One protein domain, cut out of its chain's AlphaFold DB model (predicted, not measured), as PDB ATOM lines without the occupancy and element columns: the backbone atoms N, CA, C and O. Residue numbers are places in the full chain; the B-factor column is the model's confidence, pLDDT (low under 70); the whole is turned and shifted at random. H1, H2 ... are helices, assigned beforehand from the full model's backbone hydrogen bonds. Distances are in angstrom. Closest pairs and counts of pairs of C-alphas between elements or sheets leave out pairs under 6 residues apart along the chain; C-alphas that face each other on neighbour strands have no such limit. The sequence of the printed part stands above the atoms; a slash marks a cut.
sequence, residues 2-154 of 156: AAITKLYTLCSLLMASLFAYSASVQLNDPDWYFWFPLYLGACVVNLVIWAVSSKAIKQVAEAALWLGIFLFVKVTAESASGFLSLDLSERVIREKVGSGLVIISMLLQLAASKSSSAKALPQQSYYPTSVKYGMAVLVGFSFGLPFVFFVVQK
ATOM      1  N   ALA A   2       2.371  10.111 -42.203       55.25
ATOM      2  CA  ALA A   2       2.647  10.361 -40.772       55.25
ATOM      3  C   ALA A   2       2.402  11.821 -40.324       55.25
ATOM      4  O   ALA A   2       1.899  12.064 -39.232       55.25
ATOM      5  N   ALA A   3       2.692  12.794 -41.196       56.38
ATOM      6  CA  ALA A   3       2.452  14.218 -40.939       56.38
ATOM      7  C   ALA A   3       0.976  14.542 -40.634       56.38
ATOM      8  O   ALA A   3       0.683  15.419 -39.831       56.38
ATOM      9  N   ILE A   4       0.045  13.793 -41.233       55.16
ATOM     10  CA  ILE A   4      -1.393  14.045 -41.127       55.16
ATOM     11  C   ILE A   4      -1.923  13.632 -39.741       55.16
ATOM     12  O   ILE A   4      -2.773  14.314 -39.172       55.16
ATOM     13  N   THR A   5      -1.413  12.537 -39.174       71.31
ATOM     14  CA  THR A   5      -1.730  12.121 -37.797       71.31
ATOM     15  C   THR A   5      -1.059  13.050 -36.785       71.31
ATOM     16  O   THR A   5      -1.698  13.454 -35.819       71.31
ATOM     17  N   LYS A   6       0.188  13.473 -37.053       80.44
ATOM     18  CA  LYS A   6       0.908  14.439 -36.209       80.44
ATOM     19  C   LYS A   6       0.195  15.789 -36.113       80.44
ATOM     20  O   LYS A   6       0.140  16.345 -35.024       80.44
ATOM     21  N   LEU A   7      -0.380  16.285 -37.212       81.75
ATOM     22  CA  LEU A   7      -1.137  17.539 -37.210       81.75
ATOM     23  C   LEU A   7      -2.367  17.457 -36.303       81.75
ATOM     24  O   LEU A   7      -2.563  18.334 -35.473       81.75
ATOM     25  N   TYR A   8      -3.169  16.394 -36.413       82.75
ATOM     26  CA  TYR A   8      -4.354  16.229 -35.566       82.75
ATOM     27  C   TYR A   8      -3.985  16.131 -34.080       82.75
ATOM     28  O   TYR A   8      -4.593  16.804 -33.251       82.75
ATOM     29  N   THR A   9      -2.949  15.352 -33.747       85.31
ATOM     30  CA  THR A   9      -2.431  15.265 -32.375       85.31
ATOM     31  C   THR A   9      -1.941  16.620 -31.873       85.31
ATOM     32  O   THR A   9      -2.294  17.009 -30.765       85.31
ATOM     33  N   LEU A  10      -1.185  17.365 -32.683       89.38
ATOM     34  CA  LEU A  10      -0.724  18.704 -32.326       89.38
ATOM     35  C   LEU A  10      -1.904  19.651 -32.079       89.38
ATOM     36  O   LEU A  10      -1.948  20.299 -31.041       89.38
ATOM     37  N   CYS A  11      -2.877  19.700 -32.992       90.19
ATOM     38  CA  CYS A  11      -4.058  20.545 -32.838       90.19
ATOM     39  C   CYS A  11      -4.862  20.177 -31.584       90.19
ATOM     40  O   CYS A  11      -5.292  21.060 -30.853       90.19
ATOM     41  N   SER A  12      -5.006  18.884 -31.288       91.00
ATOM     42  CA  SER A  12      -5.643  18.418 -30.054       91.00
ATOM     43  C   SER A  12      -4.884  18.871 -28.808       91.00
ATOM     44  O   SER A  12      -5.495  19.371 -27.874       91.00
ATOM     45  N   LEU A  13      -3.552  18.766 -28.796       92.38
ATOM     46  CA  LEU A  13      -2.739  19.242 -27.673       92.38
ATOM     47  C   LEU A  13      -2.831  20.764 -27.492       92.38
ATOM     48  O   LEU A  13      -2.887  21.233 -26.360       92.38
ATOM     49  N   LEU A  14      -2.907  21.527 -28.586       93.62
ATOM     50  CA  LEU A  14      -3.142  22.974 -28.543       93.62
ATOM     51  C   LEU A  14      -4.531  23.318 -27.986       93.62
ATOM     52  O   LEU A  14      -4.668  24.264 -27.216       93.62
ATOM     53  N   MET A  15      -5.563  22.540 -28.323       95.25
ATOM     54  CA  MET A  15      -6.879  22.694 -27.694       95.25
ATOM     55  C   MET A  15      -6.839  22.319 -26.208       95.25
ATOM     56  O   MET A  15      -7.436  23.012 -25.389       95.25
ATOM     57  N   ALA A  16      -6.110  21.260 -25.838       94.88
ATOM     58  CA  ALA A  16      -5.952  20.856 -24.443       94.88
ATOM     59  C   ALA A  16      -5.289  21.956 -23.604       94.88
ATOM     60  O   ALA A  16      -5.786  22.279 -22.528       94.88
ATOM     61  N   SER A  17      -4.212  22.574 -24.104       94.12
ATOM     62  CA  SER A  17      -3.552  23.678 -23.399       94.12
ATOM     63  C   SER A  17      -4.457  24.904 -23.275       94.12
ATOM     64  O   SER A  17      -4.512  25.512 -22.206       94.12
ATOM     65  N   LEU A  18      -5.228  25.225 -24.317       94.62
ATOM     66  CA  LEU A  18      -6.203  26.315 -24.284       94.62
ATOM     67  C   LEU A  18      -7.315  26.063 -23.256       94.62
ATOM     68  O   LEU A  18      -7.672  26.969 -22.501       94.62
ATOM     69  N   PHE A  19      -7.832  24.836 -23.167       95.94
ATOM     70  CA  PHE A  19      -8.826  24.475 -22.153       95.94
ATOM     71  C   PHE A  19      -8.236  24.423 -20.743       95.94
ATOM     72  O   PHE A  19      -8.893  24.867 -19.808       95.94
ATOM     73  N   ALA A  20      -6.996  23.963 -20.574       95.62
ATOM     74  CA  ALA A  20      -6.304  24.018 -19.287       95.62
ATOM     75  C   ALA A  20      -6.131  25.466 -18.804       95.62
ATOM     76  O   ALA A  20      -6.432  25.778 -17.653       95.62
ATOM     77  N   TYR A  21      -5.710  26.359 -19.704       93.62
ATOM     78  CA  TYR A  21      -5.626  27.786 -19.413       93.62
ATOM     79  C   TYR A  21      -7.001  28.359 -19.048       93.62
ATOM     80  O   TYR A  21      -7.139  28.990 -18.001       93.62
ATOM     81  N   SER A  22      -8.031  28.061 -19.845       92.38
ATOM     82  CA  SER A  22      -9.406  28.513 -19.583       92.38
ATOM     83  C   SER A  22      -9.908  28.044 -18.215       92.38
ATOM     84  O   SER A  22     -10.423  28.850 -17.449       92.38
ATOM     85  N   ALA A  23      -9.672  26.777 -17.851       93.44
ATOM     86  CA  ALA A  23     -10.016  26.237 -16.537       93.44
ATOM     87  C   ALA A  23      -9.297  26.974 -15.397       93.44
ATOM     88  O   ALA A  23      -9.910  27.255 -14.371       93.44
ATOM     89  N   SER A  24      -8.012  27.302 -15.577       92.62
ATOM     90  CA  SER A  24      -7.218  27.979 -14.546       92.62
ATOM     91  C   SER A  24      -7.716  29.394 -14.243       92.62
ATOM     92  O   SER A  24      -7.805  29.774 -13.079       92.62
ATOM     93  N   VAL A  25      -8.094  30.152 -15.277       89.19
ATOM     94  CA  VAL A  25      -8.597  31.526 -15.125       89.19
ATOM     95  C   VAL A  25      -9.954  31.532 -14.424       89.19
ATOM     96  O   VAL A  25     -10.222  32.400 -13.595       89.19
ATOM     97  N   GLN A  26     -10.768  30.518 -14.702       89.38
ATOM     98  CA  GLN A  26     -12.135  30.411 -14.220       89.38
ATOM     99  C   GLN A  26     -12.261  30.139 -12.718       89.38
ATOM    100  O   GLN A  26     -13.325  30.352 -12.153       89.38
ATOM    101  N   LEU A  27     -11.199  29.678 -12.048       86.44
ATOM    102  CA  LEU A  27     -11.218  29.432 -10.599       86.44
ATOM    103  C   LEU A  27     -11.464  30.702  -9.772       86.44
ATOM    104  O   LEU A  27     -11.857  30.605  -8.613       86.44
ATOM    105  N   ASN A  28     -11.251  31.880 -10.361       87.44
ATOM    106  CA  ASN A  28     -11.496  33.163  -9.705       87.44
ATOM    107  C   ASN A  28     -12.945  33.655  -9.852       87.44
ATOM    108  O   ASN A  28     -13.289  34.700  -9.302       87.44
ATOM    109  N   ASP A  29     -13.788  32.934 -10.594       85.75
ATOM    110  CA  ASP A  29     -15.154  33.352 -10.887       85.75
ATOM    111  C   ASP A  29     -16.183  32.760  -9.903       85.75
ATOM    112  O   ASP A  29     -16.035  31.629  -9.441       85.75
ATOM    113  N   PRO A  30     -17.281  33.475  -9.591       84.75
ATOM    114  CA  PRO A  30     -18.304  33.006  -8.647       84.75
ATOM    115  C   PRO A  30     -19.035  31.731  -9.101       84.75
ATOM    116  O   PRO A  30     -19.543  30.974  -8.277       84.75
ATOM    117  N   ASP A  31     -19.075  31.463 -10.402       88.50
ATOM    118  CA  ASP A  31     -19.684  30.295 -11.044       88.50
ATOM    119  C   ASP A  31     -18.643  29.282 -11.562       88.50
ATOM    120  O   ASP A  31     -18.947  28.434 -12.409       88.50
ATOM    121  N   TRP A  32     -17.416  29.327 -11.025       90.50
ATOM    122  CA  TRP A  32     -16.309  28.441 -11.399       90.50
ATOM    123  C   TRP A  32     -16.696  26.957 -11.417       90.50
ATOM    124  O   TRP A  32     -16.212  26.200 -12.252       90.50
ATOM    125  N   TYR A  33     -17.595  26.534 -10.529       91.00
ATOM    126  CA  TYR A  33     -18.000  25.141 -10.340       91.00
ATOM    127  C   TYR A  33     -18.710  24.525 -11.554       91.00
ATOM    128  O   TYR A  33     -18.727  23.303 -11.679       91.00
ATOM    129  N   PHE A  34     -19.264  25.325 -12.468       91.38
ATOM    130  CA  PHE A  34     -19.809  24.824 -13.736       91.38
ATOM    131  C   PHE A  34     -18.761  24.793 -14.846       91.38
ATOM    132  O   PHE A  34     -18.644  23.825 -15.601       91.38
ATOM    133  N   TRP A  35     -17.982  25.860 -14.938       93.56
ATOM    134  CA  TRP A  35     -17.052  26.084 -16.033       93.56
ATOM    135  C   TRP A  35     -15.736  25.322 -15.874       93.56
ATOM    136  O   TRP A  35     -15.184  24.821 -16.853       93.56
ATOM    137  N   PHE A  36     -15.242  25.183 -14.645       94.38
ATOM    138  CA  PHE A  36     -14.023  24.440 -14.354       94.38
ATOM    139  C   PHE A  36     -14.158  22.960 -14.745       94.38
ATOM    140  O   PHE A  36     -13.320  22.498 -15.522       94.38
ATOM    141  N   PRO A  37     -15.208  22.211 -14.338       94.88
ATOM    142  CA  PRO A  37     -15.395  20.837 -14.805       94.88
ATOM    143  C   PRO A  37     -15.562  20.726 -16.323       94.88
ATOM    144  O   PRO A  37     -15.054  19.771 -16.911       94.88
ATOM    145  N   LEU A  38     -16.220  21.701 -16.966       96.31
ATOM    146  CA  LEU A  38     -16.370  21.733 -18.422       96.31
ATOM    147  C   LEU A  38     -15.002  21.791 -19.116       96.31
ATOM    148  O   LEU A  38     -14.678  20.926 -19.934       96.31
ATOM    149  N   TYR A  39     -14.196  22.801 -18.786       96.38
ATOM    150  CA  TYR A  39     -12.895  23.004 -19.418       96.38
ATOM    151  C   TYR A  39     -11.888  21.924 -19.022       96.38
ATOM    152  O   TYR A  39     -11.123  21.463 -19.869       96.38
ATOM    153  N   LEU A  40     -11.916  21.453 -17.774       95.81
ATOM    154  CA  LEU A  40     -11.061  20.355 -17.329       95.81
ATOM    155  C   LEU A  40     -11.397  19.052 -18.066       95.81
ATOM    156  O   LEU A  40     -10.492  18.379 -18.561       95.81
ATOM    157  N   GLY A  41     -12.682  18.713 -18.197       94.44
ATOM    158  CA  GLY A  41     -13.125  17.547 -18.963       94.44
ATOM    159  C   GLY A  41     -12.698  17.634 -20.428       94.44
ATOM    160  O   GLY A  41     -12.124  16.687 -20.970       94.44
ATOM    161  N   ALA A  42     -12.887  18.801 -21.051       95.38
ATOM    162  CA  ALA A  42     -12.449  19.051 -22.420       95.38
ATOM    163  C   ALA A  42     -10.921  18.946 -22.583       95.38
ATOM    164  O   ALA A  42     -10.445  18.387 -23.574       95.38
ATOM    165  N   CYS A  43     -10.155  19.437 -21.605       95.94
ATOM    166  CA  CYS A  43      -8.701  19.305 -21.555       95.94
ATOM    167  C   CYS A  43      -8.282  17.830 -21.525       95.94
ATOM    168  O   CYS A  43      -7.526  17.398 -22.395       95.94
ATOM    169  N   VAL A  44      -8.829  17.038 -20.597       94.50
ATOM    170  CA  VAL A  44      -8.505  15.607 -20.459       94.50
ATOM    171  C   VAL A  44      -8.784  14.850 -21.756       94.50
ATOM    172  O   VAL A  44      -7.924  14.111 -22.230       94.50
ATOM    173  N   VAL A  45      -9.946  15.065 -22.377       92.38
ATOM    174  CA  VAL A  45     -10.301  14.391 -23.638       92.38
ATOM    175  C   VAL A  45      -9.315  14.739 -24.759       92.38
ATOM    176  O   VAL A  45      -8.908  13.856 -25.514       92.38
ATOM    177  N   ASN A  46      -8.895  16.004 -24.860       92.56
ATOM    178  CA  ASN A  46      -7.952  16.444 -25.890       92.56
ATOM    179  C   ASN A  46      -6.493  16.042 -25.607       92.56
ATOM    180  O   ASN A  46      -5.712  15.891 -26.550       92.56
ATOM    181  N   LEU A  47      -6.126  15.844 -24.339       91.00
ATOM    182  CA  LEU A  47      -4.801  15.381 -23.923       91.00
ATOM    183  C   LEU A  47      -4.654  13.876 -24.174       91.00
ATOM    184  O   LEU A  47      -3.660  13.430 -24.746       91.00
ATOM    185  N   VAL A  48      -5.681  13.095 -23.834       86.12
ATOM    186  CA  VAL A  48      -5.672  11.629 -23.957       86.12
ATOM    187  C   VAL A  48      -6.301  11.167 -25.281       86.12
ATOM    188  O   VAL A  48      -7.066  10.204 -25.348       86.12
ATOM    189  N   ILE A  49      -5.937  11.841 -26.373       79.19
ATOM    190  CA  ILE A  49      -6.464  11.597 -27.724       79.19
ATOM    191  C   ILE A  49      -6.264  10.153 -28.210       79.19
ATOM    192  O   ILE A  49      -7.099   9.604 -28.931       79.19
ATOM    193  N   TRP A  50      -5.174   9.503 -27.796       71.12
ATOM    194  CA  TRP A  50      -4.883   8.107 -28.141       71.12
ATOM    195  C   TRP A  50      -5.829   7.122 -27.447       71.12
ATOM    196  O   TRP A  50      -6.043   6.025 -27.957       71.12
ATOM    197  N   ALA A  51      -6.424   7.505 -26.312       70.94
ATOM    198  CA  ALA A  51      -7.375   6.685 -25.566       70.94
ATOM    199  C   ALA A  51      -8.830   7.112 -25.795       70.94
ATOM    200  O   ALA A  51      -9.716   6.671 -25.062       70.94
ATOM    201  N   VAL A  52      -9.114   7.915 -26.828       68.25
ATOM    202  CA  VAL A  52     -10.481   8.361 -27.162       68.25
ATOM    203  C   VAL A  52     -11.420   7.201 -27.535       68.25
ATOM    204  O   VAL A  52     -12.642   7.330 -27.479       68.25
ATOM    205  N   SER A  53     -10.862   6.038 -27.890       70.06
ATOM    206  CA  SER A  53     -11.621   4.798 -28.109       70.06
ATOM    207  C   SER A  53     -12.010   4.086 -26.805       70.06
ATOM    208  O   SER A  53     -12.789   3.133 -26.843       70.06
ATOM    209  N   SER A  54     -11.467   4.498 -25.655       81.62
ATOM    210  CA  SER A  54     -11.818   3.907 -24.365       81.62
ATOM    211  C   SER A  54     -13.209   4.358 -23.918       81.62
ATOM    212  O   SER A  54     -13.615   5.506 -24.119       81.62
ATOM    213  N   LYS A  55     -13.942   3.450 -23.264       86.12
ATOM    214  CA  LYS A  55     -15.293   3.729 -22.758       86.12
ATOM    215  C   LYS A  55     -15.309   4.915 -21.786       86.12
ATOM    216  O   LYS A  55     -16.208   5.742 -21.872       86.12
ATOM    217  N   ALA A  56     -14.298   5.019 -20.922       86.44
ATOM    218  CA  ALA A  56     -14.181   6.091 -19.938       86.44
ATOM    219  C   ALA A  56     -14.006   7.469 -20.597       86.44
ATOM    220  O   ALA A  56     -14.778   8.380 -20.317       86.44
ATOM    221  N   ILE A  57     -13.056   7.620 -21.531       88.12
ATOM    222  CA  ILE A  57     -12.834   8.907 -22.213       88.12
ATOM    223  C   ILE A  57     -14.043   9.298 -23.062       88.12
ATOM    224  O   ILE A  57     -14.411  10.470 -23.097       88.12
ATOM    225  N   LYS A  58     -14.712   8.326 -23.691       88.81
ATOM    226  CA  LYS A  58     -15.958   8.583 -24.418       88.81
ATOM    227  C   LYS A  58     -17.058   9.124 -23.497       88.81
ATOM    228  O   LYS A  58     -17.705  10.098 -23.860       88.81
ATOM    229  N   GLN A  59     -17.236   8.543 -22.310       92.00
ATOM    230  CA  GLN A  59     -18.200   9.040 -21.321       92.00
ATOM    231  C   GLN A  59     -17.851  10.450 -20.837       92.00
ATOM    232  O   GLN A  59     -18.741  11.287 -20.734       92.00
ATOM    233  N   VAL A  60     -16.568  10.736 -20.596       93.38
ATOM    234  CA  VAL A  60     -16.115  12.090 -20.234       93.38
ATOM    235  C   VAL A  60     -16.391  13.078 -21.370       93.38
ATOM    236  O   VAL A  60     -16.886  14.170 -21.111       93.38
ATOM    237  N   ALA A  61     -16.142  12.695 -22.625       92.94
ATOM    238  CA  ALA A  61     -16.424  13.534 -23.789       92.94
ATOM    239  C   ALA A  61     -17.927  13.792 -23.979       92.94
ATOM    240  O   ALA A  61     -18.319  14.916 -24.273       92.94
ATOM    241  N   GLU A  62     -18.775  12.780 -23.782       94.38
ATOM    242  CA  GLU A  62     -20.236  12.931 -23.821       94.38
ATOM    243  C   GLU A  62     -20.744  13.809 -22.669       94.38
ATOM    244  O   GLU A  62     -21.565  14.694 -22.896       94.38
ATOM    245  N   ALA A  63     -20.223  13.627 -21.453       95.19
ATOM    246  CA  ALA A  63     -20.571  14.457 -20.302       95.19
ATOM    247  C   ALA A  63     -20.148  15.921 -20.506       95.19
ATOM    248  O   ALA A  63     -20.953  16.826 -20.291       95.19
ATOM    249  N   ALA A  64     -18.921  16.160 -20.980       95.69
ATOM    250  CA  ALA A  64     -18.429  17.496 -21.311       95.69
ATOM    251  C   ALA A  64     -19.228  18.130 -22.460       95.69
ATOM    252  O   ALA A  64     -19.500  19.327 -22.423       95.69
ATOM    253  N   LEU A  65     -19.653  17.343 -23.455       96.88
ATOM    254  CA  LEU A  65     -20.520  17.814 -24.534       96.88
ATOM    255  C   LEU A  65     -21.886  18.263 -23.999       96.88
ATOM    256  O   LEU A  65     -22.324  19.368 -24.312       96.88
ATOM    257  N   TRP A  66     -22.540  17.440 -23.176       97.06
ATOM    258  CA  TRP A  66     -23.830  17.783 -22.573       97.06
ATOM    259  C   TRP A  66     -23.737  19.004 -21.663       97.06
ATOM    260  O   TRP A  66     -24.564  19.910 -21.772       97.06
ATOM    261  N   LEU A  67     -22.707  19.064 -20.816       95.69
ATOM    262  CA  LEU A  67     -22.448  20.221 -19.963       95.69
ATOM    263  C   LEU A  67     -22.167  21.478 -20.798       95.69
ATOM    264  O   LEU A  67     -22.677  22.550 -20.483       95.69
ATOM    265  N   GLY A  68     -21.415  21.346 -21.892       95.56
ATOM    266  CA  GLY A  68     -21.124  22.439 -22.815       95.56
ATOM    267  C   GLY A  68     -22.385  22.983 -23.477       95.56
ATOM    268  O   GLY A  68     -22.588  24.192 -23.483       95.56
ATOM    269  N   ILE A  69     -23.263  22.103 -23.972       95.69
ATOM    270  CA  ILE A  69     -24.563  22.487 -24.549       95.69
ATOM    271  C   ILE A  69     -25.427  23.190 -23.501       95.69
ATOM    272  O   ILE A  69     -25.984  24.249 -23.783       95.69
ATOM    273  N   PHE A  70     -25.514  22.631 -22.293       94.50
ATOM    274  CA  PHE A  70     -26.273  23.224 -21.195       94.50
ATOM    275  C   PHE A  70     -25.795  24.650 -20.884       94.50
ATOM    276  O   PHE A  70     -26.606  25.577 -20.851       94.50
ATOM    277  N   LEU A  71     -24.483  24.849 -20.732       93.06
ATOM    278  CA  LEU A  71     -23.912  26.166 -20.440       93.06
ATOM    279  C   LEU A  71     -24.035  27.132 -21.621       93.06
ATOM    280  O   LEU A  71     -24.329  28.305 -21.413       93.06
ATOM    281  N   PHE A  72     -23.907  26.649 -22.856       92.25
ATOM    282  CA  PHE A  72     -24.120  27.469 -24.049       92.25
ATOM    283  C   PHE A  72     -25.555  28.013 -24.119       92.25
ATOM    284  O   PHE A  72     -25.761  29.197 -24.400       92.25
ATOM    285  N   VAL A  73     -26.551  27.168 -23.829       90.69
ATOM    286  CA  VAL A  73     -27.963  27.580 -23.761       90.69
ATOM    287  C   VAL A  73     -28.189  28.550 -22.601       90.69
ATOM    288  O   VAL A  73     -28.823  29.581 -22.808       90.69
ATOM    289  N   LYS A  74     -27.630  28.268 -21.417       89.88
ATOM    290  CA  LYS A  74     -27.711  29.144 -20.235       89.88
ATOM    291  C   LYS A  74     -27.206  30.555 -20.546       89.88
ATOM    292  O   LYS A  74     -27.946  31.519 -20.386       89.88
ATOM    293  N   VAL A  75     -25.993  30.662 -21.078       86.62
ATOM    294  CA  VAL A  75     -25.375  31.947 -21.439       86.62
ATOM    295  C   VAL A  75     -26.149  32.656 -22.553       86.62
ATOM    296  O   VAL A  75     -26.293  33.877 -22.538       86.62
ATOM    297  N   THR A  76     -26.695  31.903 -23.511       83.44
ATOM    298  CA  THR A  76     -27.552  32.454 -24.573       83.44
ATOM    299  C   THR A  76     -28.852  33.041 -24.020       83.44
ATOM    300  O   THR A  76     -29.274  34.105 -24.463       83.44
ATOM    301  N   ALA A  77     -29.482  32.380 -23.046       82.56
ATOM    302  CA  ALA A  77     -30.702  32.872 -22.411       82.56
ATOM    303  C   ALA A  77     -30.453  34.155 -21.598       82.56
ATOM    304  O   ALA A  77     -31.291  35.053 -21.592       82.56
ATOM    305  N   GLU A  78     -29.279  34.272 -20.970       78.31
ATOM    306  CA  GLU A  78     -28.848  35.481 -20.255       78.31
ATOM    307  C   GLU A  78     -28.553  36.663 -21.208       78.31
ATOM    308  O   GLU A  78     -28.555  37.814 -20.779       78.31
ATOM    309  N   SER A  79     -28.352  36.407 -22.508       64.81
ATOM    310  CA  SER A  79     -27.942  37.395 -23.522       64.81
ATOM    311  C   SER A  79     -28.975  37.612 -24.640       64.81
ATOM    312  O   SER A  79     -28.634  37.697 -25.824       64.81
ATOM    313  N   ALA A  80     -30.253  37.766 -24.274       60.31
ATOM    314  CA  ALA A  80     -31.363  37.956 -25.218       60.31
ATOM    315  C   ALA A  80     -31.206  39.163 -26.179       60.31
ATOM    316  O   ALA A  80     -31.800  39.165 -27.255       60.31
ATOM    317  N   SER A  81     -30.392  40.168 -25.838       54.88
ATOM    318  CA  SER A  81     -30.176  41.386 -26.640       54.88
ATOM    319  C   SER A  81     -28.878  41.406 -27.465       54.88
ATOM    320  O   SER A  81     -28.665  42.347 -28.225       54.88
ATOM    321  N   GLY A  82     -28.015  40.386 -27.356       55.81
ATOM    322  CA  GLY A  82     -26.632  40.437 -27.859       55.81
ATOM    323  C   GLY A  82     -26.209  39.264 -28.743       55.81
ATOM    324  O   GLY A  82     -25.017  39.028 -28.903       55.81
ATOM    325  N   PHE A  83     -27.148  38.504 -29.317       58.25
ATOM    326  CA  PHE A  83     -26.847  37.203 -29.939       58.25
ATOM    327  C   PHE A  83     -25.770  37.245 -31.044       58.25
ATOM    328  O   PHE A  83     -25.046  36.258 -31.205       58.25
ATOM    329  N   LEU A  84     -25.652  38.372 -31.757       59.31
ATOM    330  CA  LEU A  84     -24.670  38.606 -32.824       59.31
ATOM    331  C   LEU A  84     -23.460  39.459 -32.391       59.31
ATOM    332  O   LEU A  84     -22.522  39.608 -33.174       59.31
ATOM    333  N   SER A  85     -23.479  40.040 -31.185       66.06
ATOM    334  CA  SER A  85     -22.335  40.799 -30.674       66.06
ATOM    335  C   SER A  85     -21.229  39.825 -30.278       66.06
ATOM    336  O   SER A  85     -21.481  38.798 -29.645       66.06
ATOM    337  N   LEU A  86     -20.006  40.127 -30.702       69.12
ATOM    338  CA  LEU A  86     -18.828  39.272 -30.529       69.12
ATOM    339  C   LEU A  86     -17.734  39.964 -29.706       69.12
ATOM    340  O   LEU A  86     -16.571  39.583 -29.787       69.12
ATOM    341  N   ASP A  87     -18.095  40.972 -28.909       77.62
ATOM    342  CA  ASP A  87     -17.146  41.662 -28.040       77.62
ATOM    343  C   ASP A  87     -16.657  40.754 -26.898       77.62
ATOM    344  O   ASP A  87     -17.313  40.557 -25.879       77.62
ATOM    345  N   LEU A  88     -15.451  40.209 -27.054       73.88
ATOM    346  CA  LEU A  88     -14.794  39.366 -26.049       73.88
ATOM    347  C   LEU A  88     -14.429  40.109 -24.754       73.88
ATOM    348  O   LEU A  88     -14.011  39.476 -23.776       73.88
ATOM    349  N   SER A  89     -14.555  41.437 -24.722       76.00
ATOM    350  CA  SER A  89     -14.443  42.203 -23.480       76.00
ATOM    351  C   SER A  89     -15.550  41.799 -22.507       76.00
ATOM    352  O   SER A  89     -15.312  41.673 -21.301       76.00
ATOM    353  N   GLU A  90     -16.733  41.480 -23.036       81.44
ATOM    354  CA  GLU A  90     -17.846  40.989 -22.245       81.44
ATOM    355  C   GLU A  90     -17.637  39.537 -21.833       81.44
ATOM    356  O   GLU A  90     -17.357  38.631 -22.625       81.44
ATOM    357  N   ARG A  91     -17.832  39.303 -20.540       81.25
ATOM    358  CA  ARG A  91     -17.706  37.983 -19.935       81.25
ATOM    359  C   ARG A  91     -18.660  36.959 -20.561       81.25
ATOM    360  O   ARG A  91     -18.223  35.867 -20.911       81.25
ATOM    361  N   VAL A  92     -19.919  37.343 -20.760       82.19
ATOM    362  CA  VAL A  92     -20.987  36.495 -21.316       82.19
ATOM    363  C   VAL A  92     -20.629  36.014 -22.727       82.19
ATOM    364  O   VAL A  92     -20.824  34.850 -23.073       82.19
ATOM    365  N   ILE A  93     -20.012  36.879 -23.535       84.12
ATOM    366  CA  ILE A  93     -19.576  36.536 -24.891       84.12
ATOM    367  C   ILE A  93     -18.392  35.564 -24.848       84.12
ATOM    368  O   ILE A  93     -18.404  34.571 -25.579       84.12
ATOM    369  N   ARG A  94     -17.399  35.767 -23.967       86.12
ATOM    370  CA  ARG A  94     -16.293  34.799 -23.803       86.12
ATOM    371  C   ARG A  94     -16.781  33.428 -23.362       86.12
ATOM    372  O   ARG A  94     -16.299  32.425 -23.874       86.12
ATOM    373  N   GLU A  95     -17.731  33.381 -22.440       89.06
ATOM    374  CA  GLU A  95     -18.339  32.146 -21.944       89.06
ATOM    375  C   GLU A  95     -19.137  31.417 -23.041       89.06
ATOM    376  O   GLU A  95     -19.025  30.195 -23.196       89.06
ATOM    377  N   LYS A  96     -19.870  32.162 -23.880       89.62
ATOM    378  CA  LYS A  96     -20.564  31.635 -25.069       89.62
ATOM    379  C   LYS A  96     -19.581  31.059 -26.088       89.62
ATOM    380  O   LYS A  96     -19.775  29.953 -26.591       89.62
ATOM    381  N   VAL A  97     -18.512  31.798 -26.386       90.06
ATOM    382  CA  VAL A  97     -17.463  31.350 -27.309       90.06
ATOM    383  C   VAL A  97     -16.748  30.125 -26.740       90.06
ATOM    384  O   VAL A  97     -16.619  29.123 -27.438       90.06
ATOM    385  N   GLY A  98     -16.346  30.156 -25.470       91.31
ATOM    386  CA  GLY A  98     -15.633  29.068 -24.801       91.31
ATOM    387  C   GLY A  98     -16.437  27.770 -24.741       91.31
ATOM    388  O   GLY A  98     -15.931  26.718 -25.136       91.31
ATOM    389  N   SER A  99     -17.713  27.834 -24.346       92.56
ATOM    390  CA  SER A  99     -18.613  26.668 -24.385       92.56
ATOM    391  C   SER A  99     -18.834  26.154 -25.812       92.56
ATOM    392  O   SER A  99     -18.777  24.944 -26.038       92.56
ATOM    393  N   GLY A 100     -18.984  27.046 -26.796       93.06
ATOM    394  CA  GLY A 100     -19.062  26.678 -28.213       93.06
ATOM    395  C   GLY A 100     -17.821  25.927 -28.713       93.06
ATOM    396  O   GLY A 100     -17.943  24.892 -29.374       93.06
ATOM    397  N   LEU A 101     -16.622  26.391 -28.344       94.44
ATOM    398  CA  LEU A 101     -15.356  25.725 -28.672       94.44
ATOM    399  C   LEU A 101     -15.273  24.319 -28.065       94.44
ATOM    400  O   LEU A 101     -14.839  23.384 -28.746       94.44
ATOM    401  N   VAL A 102     -15.716  24.150 -26.814       96.38
ATOM    402  CA  VAL A 102     -15.771  22.833 -26.157       96.38
ATOM    403  C   VAL A 102     -16.713  21.890 -26.905       96.38
ATOM    404  O   VAL A 102     -16.313  20.767 -27.214       96.38
ATOM    405  N   ILE A 103     -17.918  22.343 -27.268       96.19
ATOM    406  CA  ILE A 103     -18.898  21.534 -28.014       96.19
ATOM    407  C   ILE A 103     -18.294  21.024 -29.328       96.19
ATOM    408  O   ILE A 103     -18.304  19.817 -29.584       96.19
ATOM    409  N   ILE A 104     -17.726  21.918 -30.146       93.69
ATOM    410  CA  ILE A 104     -17.145  21.544 -31.446       93.69
ATOM    411  C   ILE A 104     -15.961  20.588 -31.248       93.69
ATOM    412  O   ILE A 104     -15.860  19.582 -31.955       93.69
ATOM    413  N   SER A 105     -15.100  20.849 -30.258       93.56
ATOM    414  CA  SER A 105     -13.976  19.969 -29.922       93.56
ATOM    415  C   SER A 105     -14.448  18.557 -29.554       93.56
ATOM    416  O   SER A 105     -13.950  17.579 -30.115       93.56
ATOM    417  N   MET A 106     -15.446  18.428 -28.673       95.06
ATOM    418  CA  MET A 106     -15.967  17.122 -28.251       95.06
ATOM    419  C   MET A 106     -16.649  16.376 -29.403       95.06
ATOM    420  O   MET A 106     -16.445  15.171 -29.550       95.06
ATOM    421  N   LEU A 107     -17.401  17.070 -30.267       92.75
ATOM    422  CA  LEU A 107     -18.004  16.463 -31.460       92.75
ATOM    423  C   LEU A 107     -16.942  15.893 -32.408       92.75
ATOM    424  O   LEU A 107     -17.089  14.765 -32.886       92.75
ATOM    425  N   LEU A 108     -15.855  16.635 -32.645       90.81
ATOM    426  CA  LEU A 108     -14.733  16.169 -33.464       90.81
ATOM    427  C   LEU A 108     -14.043  14.951 -32.835       90.81
ATOM    428  O   LEU A 108     -13.780  13.975 -33.539       90.81
ATOM    429  N   GLN A 109     -13.817  14.959 -31.517       89.38
ATOM    430  CA  GLN A 109     -13.203  13.834 -30.797       89.38
ATOM    431  C   GLN A 109     -14.098  12.582 -30.783       89.38
ATOM    432  O   GLN A 109     -13.622  11.463 -30.990       89.38
ATOM    433  N   LEU A 110     -15.413  12.742 -30.623       89.56
ATOM    434  CA  LEU A 110     -16.372  11.636 -30.699       89.56
ATOM    435  C   LEU A 110     -16.496  11.084 -32.128       89.56
ATOM    436  O   LEU A 110     -16.585   9.867 -32.313       89.56
ATOM    437  N   ALA A 111     -16.458  11.945 -33.150       86.50
ATOM    438  CA  ALA A 111     -16.421  11.522 -34.551       86.50
ATOM    439  C   ALA A 111     -15.128  10.753 -34.880       86.50
ATOM    440  O   ALA A 111     -15.171   9.703 -35.528       86.50
ATOM    441  N   ALA A 112     -13.988  11.228 -34.372       81.69
ATOM    442  CA  ALA A 112     -12.701  10.546 -34.456       81.69
ATOM    443  C   ALA A 112     -12.736   9.149 -33.807       81.69
ATOM    444  O   ALA A 112     -12.267   8.180 -34.407       81.69
ATOM    445  N   SER A 113     -13.349   9.027 -32.624       80.56
ATOM    446  CA  SER A 113     -13.502   7.757 -31.898       80.56
ATOM    447  C   SER A 113     -14.330   6.726 -32.677       80.56
ATOM    448  O   SER A 113     -13.901   5.584 -32.859       80.56
ATOM    449  N   LYS A 114     -15.477   7.137 -33.242       75.81
ATOM    450  CA  LYS A 114     -16.333   6.259 -34.067       75.81
ATOM    451  C   LYS A 114     -15.600   5.724 -35.300       75.81
ATOM    452  O   LYS A 114     -15.726   4.546 -35.628       75.81
ATOM    453  N   SER A 115     -14.797   6.567 -35.952       64.38
ATOM    454  CA  SER A 115     -13.995   6.164 -37.114       64.38
ATOM    455  C   SER A 115     -12.875   5.181 -36.756       64.38
ATOM    456  O   SER A 115     -12.508   4.359 -37.593       64.38
ATOM    457  N   SER A 116     -12.335   5.255 -35.535       57.31
ATOM    458  CA  SER A 116     -11.306   4.331 -35.044       57.31
ATOM    459  C   SER A 116     -11.889   2.967 -34.663       57.31
ATOM    460  O   SER A 116     -11.262   1.945 -34.918       57.31
ATOM    461  N   SER A 117     -13.097   2.932 -34.087       53.09
ATOM    462  CA  SER A 117     -13.749   1.683 -33.666       53.09
ATOM    463  C   SER A 117     -14.255   0.831 -34.837       53.09
ATOM    464  O   SER A 117     -14.405  -0.377 -34.681       53.09
ATOM    465  N   ALA A 118     -14.521   1.433 -36.001       52.09
ATOM    466  CA  ALA A 118     -15.019   0.732 -37.188       52.09
ATOM    467  C   ALA A 118     -13.925   0.015 -38.009       52.09
ATOM    468  O   ALA A 118     -14.245  -0.743 -38.921       52.09
ATOM    469  N   LYS A 119     -12.633   0.247 -37.721       47.00
ATOM    470  CA  LYS A 119     -11.501  -0.328 -38.470       47.00
ATOM    471  C   LYS A 119     -10.502  -1.007 -37.532       47.00
ATOM    472  O   LYS A 119      -9.431  -0.477 -37.254       47.00
ATOM    473  N   ALA A 120     -10.846  -2.204 -37.068       41.88
ATOM    474  CA  ALA A 120      -9.913  -3.106 -36.401       41.88
ATOM    475  C   ALA A 120      -9.022  -3.832 -37.437       41.88
ATOM    476  O   ALA A 120      -9.298  -4.965 -37.809       41.88
ATOM    477  N   LEU A 121      -7.967  -3.175 -37.934       37.59
ATOM    478  CA  LEU A 121      -6.794  -3.814 -38.566       37.59
ATOM    479  C   LEU A 121      -5.541  -2.956 -38.252       37.59
ATOM    480  O   LEU A 121      -5.687  -1.763 -37.968       37.59
ATOM    481  N   PRO A 122      -4.322  -3.531 -38.206       41.22
ATOM    482  CA  PRO A 122      -3.234  -3.027 -37.382       41.22
ATOM    483  C   PRO A 122      -2.651  -1.712 -37.913       41.22
ATOM    484  O   PRO A 122      -2.360  -1.558 -39.093       41.22
ATOM    485  N   GLN A 123      -2.439  -0.784 -36.981       39.62
ATOM    486  CA  GLN A 123      -1.543   0.372 -37.080       39.62
ATOM    487  C   GLN A 123      -1.730   1.348 -38.251       39.62
ATOM    488  O   GLN A 123      -0.777   1.692 -38.945       39.62
ATOM    489  N   GLN A 124      -2.903   1.971 -38.357       40.62
ATOM    490  CA  GLN A 124      -2.923   3.399 -38.690       40.62
ATOM    491  C   GLN A 124      -4.255   4.025 -38.292       40.62
ATOM    492  O   GLN A 124      -5.278   3.794 -38.930       40.62
ATOM    493  N   SER A 125      -4.232   4.848 -37.239       50.81
ATOM    494  CA  SER A 125      -5.351   5.715 -36.865       50.81
ATOM    495  C   SER A 125      -5.601   6.716 -37.998       50.81
ATOM    496  O   SER A 125      -4.989   7.786 -38.083       50.81
ATOM    497  N   TYR A 126      -6.430   6.314 -38.958       56.94
ATOM    498  CA  TYR A 126      -6.838   7.151 -40.071       56.94
ATOM    499  C   TYR A 126      -8.060   7.956 -39.639       56.94
ATOM    500  O   TYR A 126      -9.193   7.499 -39.771       56.94
ATOM    501  N   TYR A 127      -7.841   9.170 -39.122       59.81
ATOM    502  CA  TYR A 127      -8.958  10.094 -38.921       59.81
ATOM    503  C   TYR A 127      -9.517  10.539 -40.288       59.81
ATOM    504  O   TYR A 127      -8.725  10.779 -41.214       59.81
ATOM    505  N   PRO A 128     -10.845  10.688 -40.437       69.12
ATOM    506  CA  PRO A 128     -11.438  11.238 -41.650       69.12
ATOM    507  C   PRO A 128     -10.860  12.625 -41.924       69.12
ATOM    508  O   PRO A 128     -10.662  13.419 -41.003       69.12
ATOM    509  N   THR A 129     -10.607  12.935 -43.191       72.88
ATOM    510  CA  THR A 129     -10.034  14.217 -43.620       72.88
ATOM    511  C   THR A 129     -10.823  15.416 -43.073       72.88
ATOM    512  O   THR A 129     -10.221  16.376 -42.596       72.88
ATOM    513  N   SER A 130     -12.155  15.315 -43.016       73.25
ATOM    514  CA  SER A 130     -13.046  16.342 -42.461       73.25
ATOM    515  C   SER A 130     -12.820  16.611 -40.970       73.25
ATOM    516  O   SER A 130     -12.832  17.762 -40.551       73.25
ATOM    517  N   VAL A 131     -12.553  15.574 -40.165       78.12
ATOM    518  CA  VAL A 131     -12.304  15.723 -38.718       78.12
ATOM    519  C   VAL A 131     -10.967  16.422 -38.467       78.12
ATOM    520  O   VAL A 131     -10.850  17.256 -37.572       78.12
ATOM    521  N   LYS A 132      -9.961  16.137 -39.301       75.38
ATOM    522  CA  LYS A 132      -8.635  16.762 -39.202       75.38
ATOM    523  C   LYS A 132      -8.679  18.246 -39.540       75.38
ATOM    524  O   LYS A 132      -8.198  19.055 -38.751       75.38
ATOM    525  N   TYR A 133      -9.270  18.593 -40.685       80.56
ATOM    526  CA  TYR A 133      -9.439  19.994 -41.066       80.56
ATOM    527  C   TYR A 133     -10.343  20.729 -40.079       80.56
ATOM    528  O   TYR A 133     -10.022  21.851 -39.709       80.56
ATOM    529  N   GLY A 134     -11.392  20.076 -39.567       84.44
ATOM    530  CA  GLY A 134     -12.237  20.631 -38.510       84.44
ATOM    531  C   GLY A 134     -11.443  21.010 -37.260       84.44
ATOM    532  O   GLY A 134     -11.584  22.123 -36.766       84.44
ATOM    533  N   MET A 135     -10.547  20.135 -36.791       87.44
ATOM    534  CA  MET A 135      -9.707  20.425 -35.623       87.44
ATOM    535  C   MET A 135      -8.678  21.533 -35.899       87.44
ATOM    536  O   MET A 135      -8.450  22.387 -35.047       87.44
ATOM    537  N   ALA A 136      -8.077  21.561 -37.091       87.19
ATOM    538  CA  ALA A 136      -7.136  22.618 -37.471       87.19
ATOM    539  C   ALA A 136      -7.817  23.995 -37.564       87.19
ATOM    540  O   ALA A 136      -7.294  24.981 -37.044       87.19
ATOM    541  N   VAL A 137      -9.007  24.052 -38.170       88.25
ATOM    542  CA  VAL A 137      -9.840  25.262 -38.225       88.25
ATOM    543  C   VAL A 137     -10.249  25.694 -36.820       88.25
ATOM    544  O   VAL A 137     -10.164  26.878 -36.505       88.25
ATOM    545  N   LEU A 138     -10.625  24.744 -35.957       91.06
ATOM    546  CA  LEU A 138     -10.991  25.031 -34.572       91.06
ATOM    547  C   LEU A 138      -9.840  25.692 -33.807       91.06
ATOM    548  O   LEU A 138     -10.062  26.705 -33.148       91.06
ATOM    549  N   VAL A 139      -8.614  25.177 -33.931       91.31
ATOM    550  CA  VAL A 139      -7.420  25.801 -33.336       91.31
ATOM    551  C   VAL A 139      -7.196  27.198 -33.911       91.31
ATOM    552  O   VAL A 139      -7.051  28.152 -33.153       91.31
ATOM    553  N   GLY A 140      -7.221  27.341 -35.241       89.19
ATOM    554  CA  GLY A 140      -7.045  28.639 -35.897       89.19
ATOM    555  C   GLY A 140      -8.037  29.688 -35.391       89.19
ATOM    556  O   GLY A 140      -7.643  30.807 -35.074       89.19
ATOM    557  N   PHE A 141      -9.302  29.307 -35.225       88.88
ATOM    558  CA  PHE A 141     -10.336  30.179 -34.674       88.88
ATOM    559  C   PHE A 141     -10.125  30.471 -33.179       88.88
ATOM    560  O   PHE A 141     -10.210  31.625 -32.766       88.88
ATOM    561  N   SER A 142      -9.786  29.454 -32.379       88.00
ATOM    562  CA  SER A 142      -9.625  29.574 -30.920       88.00
ATOM    563  C   SER A 142      -8.491  30.517 -30.519       88.00
ATOM    564  O   SER A 142      -8.629  31.259 -29.553       88.00
ATOM    565  N   PHE A 143      -7.381  30.508 -31.261       86.81
ATOM    566  CA  PHE A 143      -6.252  31.413 -31.020       86.81
ATOM    567  C   PHE A 143      -6.381  32.728 -31.802       86.81
ATOM    568  O   PHE A 143      -5.996  33.785 -31.303       86.81
ATOM    569  N   GLY A 144      -6.938  32.683 -33.016       84.56
ATOM    570  CA  GLY A 144      -7.057  33.849 -33.890       84.56
ATOM    571  C   GLY A 144      -8.077  34.873 -33.402       84.56
ATOM    572  O   GLY A 144      -7.815  36.072 -33.469       84.56
ATOM    573  N   LEU A 145      -9.218  34.428 -32.873       82.62
ATOM    574  CA  LEU A 145     -10.287  35.331 -32.452       82.62
ATOM    575  C   LEU A 145      -9.864  36.224 -31.260       82.62
ATOM    576  O   LEU A 145      -9.968  37.445 -31.390       82.62
ATOM    577  N   PRO A 146      -9.268  35.700 -30.169       79.88
ATOM    578  CA  PRO A 146      -8.682  36.541 -29.122       79.88
ATOM    579  C   PRO A 146      -7.558  37.448 -29.632       79.88
ATOM    580  O   PRO A 146      -7.479  38.605 -29.229       79.88
ATOM    581  N   PHE A 147      -6.704  36.959 -30.535       81.19
ATOM    582  CA  PHE A 147      -5.610  37.758 -31.091       81.19
ATOM    583  C   PHE A 147      -6.129  38.998 -31.836       81.19
ATOM    584  O   PHE A 147      -5.660  40.107 -31.595       81.19
ATOM    585  N   VAL A 148      -7.146  38.844 -32.686       79.31
ATOM    586  CA  VAL A 148      -7.741  39.970 -33.423       79.31
ATOM    587  C   VAL A 148      -8.372  40.992 -32.470       79.31
ATOM    588  O   VAL A 148      -8.119  42.188 -32.603       79.31
ATOM    589  N   PHE A 149      -9.147  40.553 -31.478       74.12
ATOM    590  CA  PHE A 149      -9.810  41.476 -30.549       74.12
ATOM    591  C   PHE A 149      -8.827  42.179 -29.599       74.12
ATOM    592  O   PHE A 149      -8.893  43.393 -29.427       74.12
ATOM    593  N   PHE A 150      -7.877  41.454 -29.005       74.25
ATOM    594  CA  PHE A 150      -7.001  42.035 -27.983       74.25
ATOM    595  C   PHE A 150      -5.746  42.710 -28.533       74.25
ATOM    596  O   PHE A 150      -5.213  43.592 -27.865       74.25
ATOM    597  N   VAL A 151      -5.270  42.325 -29.721       74.69
ATOM    598  CA  VAL A 151      -4.057  42.905 -30.319       74.69
ATOM    599  C   VAL A 151      -4.400  43.883 -31.435       74.69
ATOM    600  O   VAL A 151      -3.802  44.947 -31.507       74.69
ATOM    601  N   VAL A 152      -5.366  43.565 -32.303       69.50
ATOM    602  CA  VAL A 152      -5.653  44.407 -33.479       69.50
ATOM    603  C   VAL A 152      -6.678  45.495 -33.160       69.50
ATOM    604  O   VAL A 152      -6.484  46.640 -33.558       69.50
ATOM    605  N   GLN A 153      -7.753  45.176 -32.432       61.72
ATOM    606  CA  GLN A 153      -8.797  46.167 -32.135       61.72
ATOM    607  C   GLN A 153      -8.436  47.128 -30.995       61.72
ATOM    608  O   GLN A 153      -8.874  48.268 -31.039       61.72
ATOM    609  N   LYS A 154      -7.600  46.728 -30.026       55.47
ATOM    610  CA  LYS A 154      -7.119  47.627 -28.954       55.47
ATOM    611  C   LYS A 154      -6.009  48.605 -29.366       55.47
ATOM    612  O   LYS A 154      -5.650  49.465 -28.571       55.47
TER     613      LYS A 154
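What this domain is: This is residues 2 to 154 of the 156 residues of an uncharacterized protein of Pyrus ussuriensis x Pyrus communis (UniProt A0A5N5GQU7). Five helices form an elongated up-and-down bundle, each running against the one before it in the chain. H4 is in the middle, and H3, H2, H1 and H5 stand round it in an arc that stays open between H3 and H5; H1 and H5 make a V, meeting in their earlier parts. At one end of the bundle residues 118 to 123, in the link from H4 to H5, stick out as a free loop. The 153 printed residues hold five named helices, H1 to H5 in chain order, and no named strand: the class is all helix. The whole is compact, with a radius of gyration of the C-alphas of 16.0 A and spans of 51 by 32 by 25 A.

How they stand to each other: H4, residues 91 to 117, is the longest helix, and its centre is 4.0 A from the mean of the C-alphas. It touches H3, residues 55 to 78, at a shallow tilt of 28 degrees, opposite ways; their closest C-alphas, of Gly 68 and Ser 99, are 5.2 A apart. With residues 102 to 109 alone H4 touches H2, residues 32 to 47, the closest C-alphas being those of Ala 42 and Val 102, 6.3 A apart; they run the same way at a shallow tilt of 34 degrees, only just short of steep. H2 and H4 are both hubs, touching three helices each. H2 and H3 touch at a steep tilt of 41 degrees, with the closest C-alphas, of Leu 38 and Ala 64, 5.5 A apart. H2 forms a hairpin with H1, residues 2 to 26: they touch at a shallow tilt of 17 degrees, and their closest C-alphas, of Ala 16 and Cys 43, are 4.3 A apart. H1 and H4 are close but not clearly touching, with the closest C-alphas, of Met 15 and Ser 105, 7.9 A apart. H5, residues 129 to 154, touches H4 with residues 131 to 142 alone, at a shallow tilt of 16 degrees, opposite ways; the closest C-alphas are those of Leu 108 and Val 131, 5.8 A apart. H5 touches H1 with residues 132 to 139 alone, at a steep tilt of 44 degrees, the same way; the closest C-alphas, of Tyr 8 and Lys 132, are 5.6 A apart. H3 is apart from H1 and H5, and H2 is apart from H5. In H1, H3 and H4 every O i to N i+4 pair is within hydrogen-bond range; in H2 10 of 12 are, and in H5 19 of 22.

Where its parts are: H4 measures 39.0 A from first to last C-alpha, H5 36.6 A, H1 36.4 A, H3 34.6 A and H2 21.4 A. C-alpha 2, where H1 begins, is at (2.647, 10.361, -40.772). H4 begins at C-alpha 91, (-17.706, 37.983, -19.935), and H5 ends at C-alpha 154, (-7.119, 47.627, -28.954). H5 has a kink of 33 degrees near residue 148.

The domain as a whole: The two C-alphas farthest apart, of Ser 81 and Pro 122, are 53.0 A apart. The printed part has no cut. The links from H3 to H4, 12 residues, and from H4 to H5, 11 residues, are long; that from H1 to H2 is tight. The mean pLDDT of the printed part is 81.8, and it is under 70 at residues 2 to 4, 52, 79 to 86, 115 to 128 and 152 to 154.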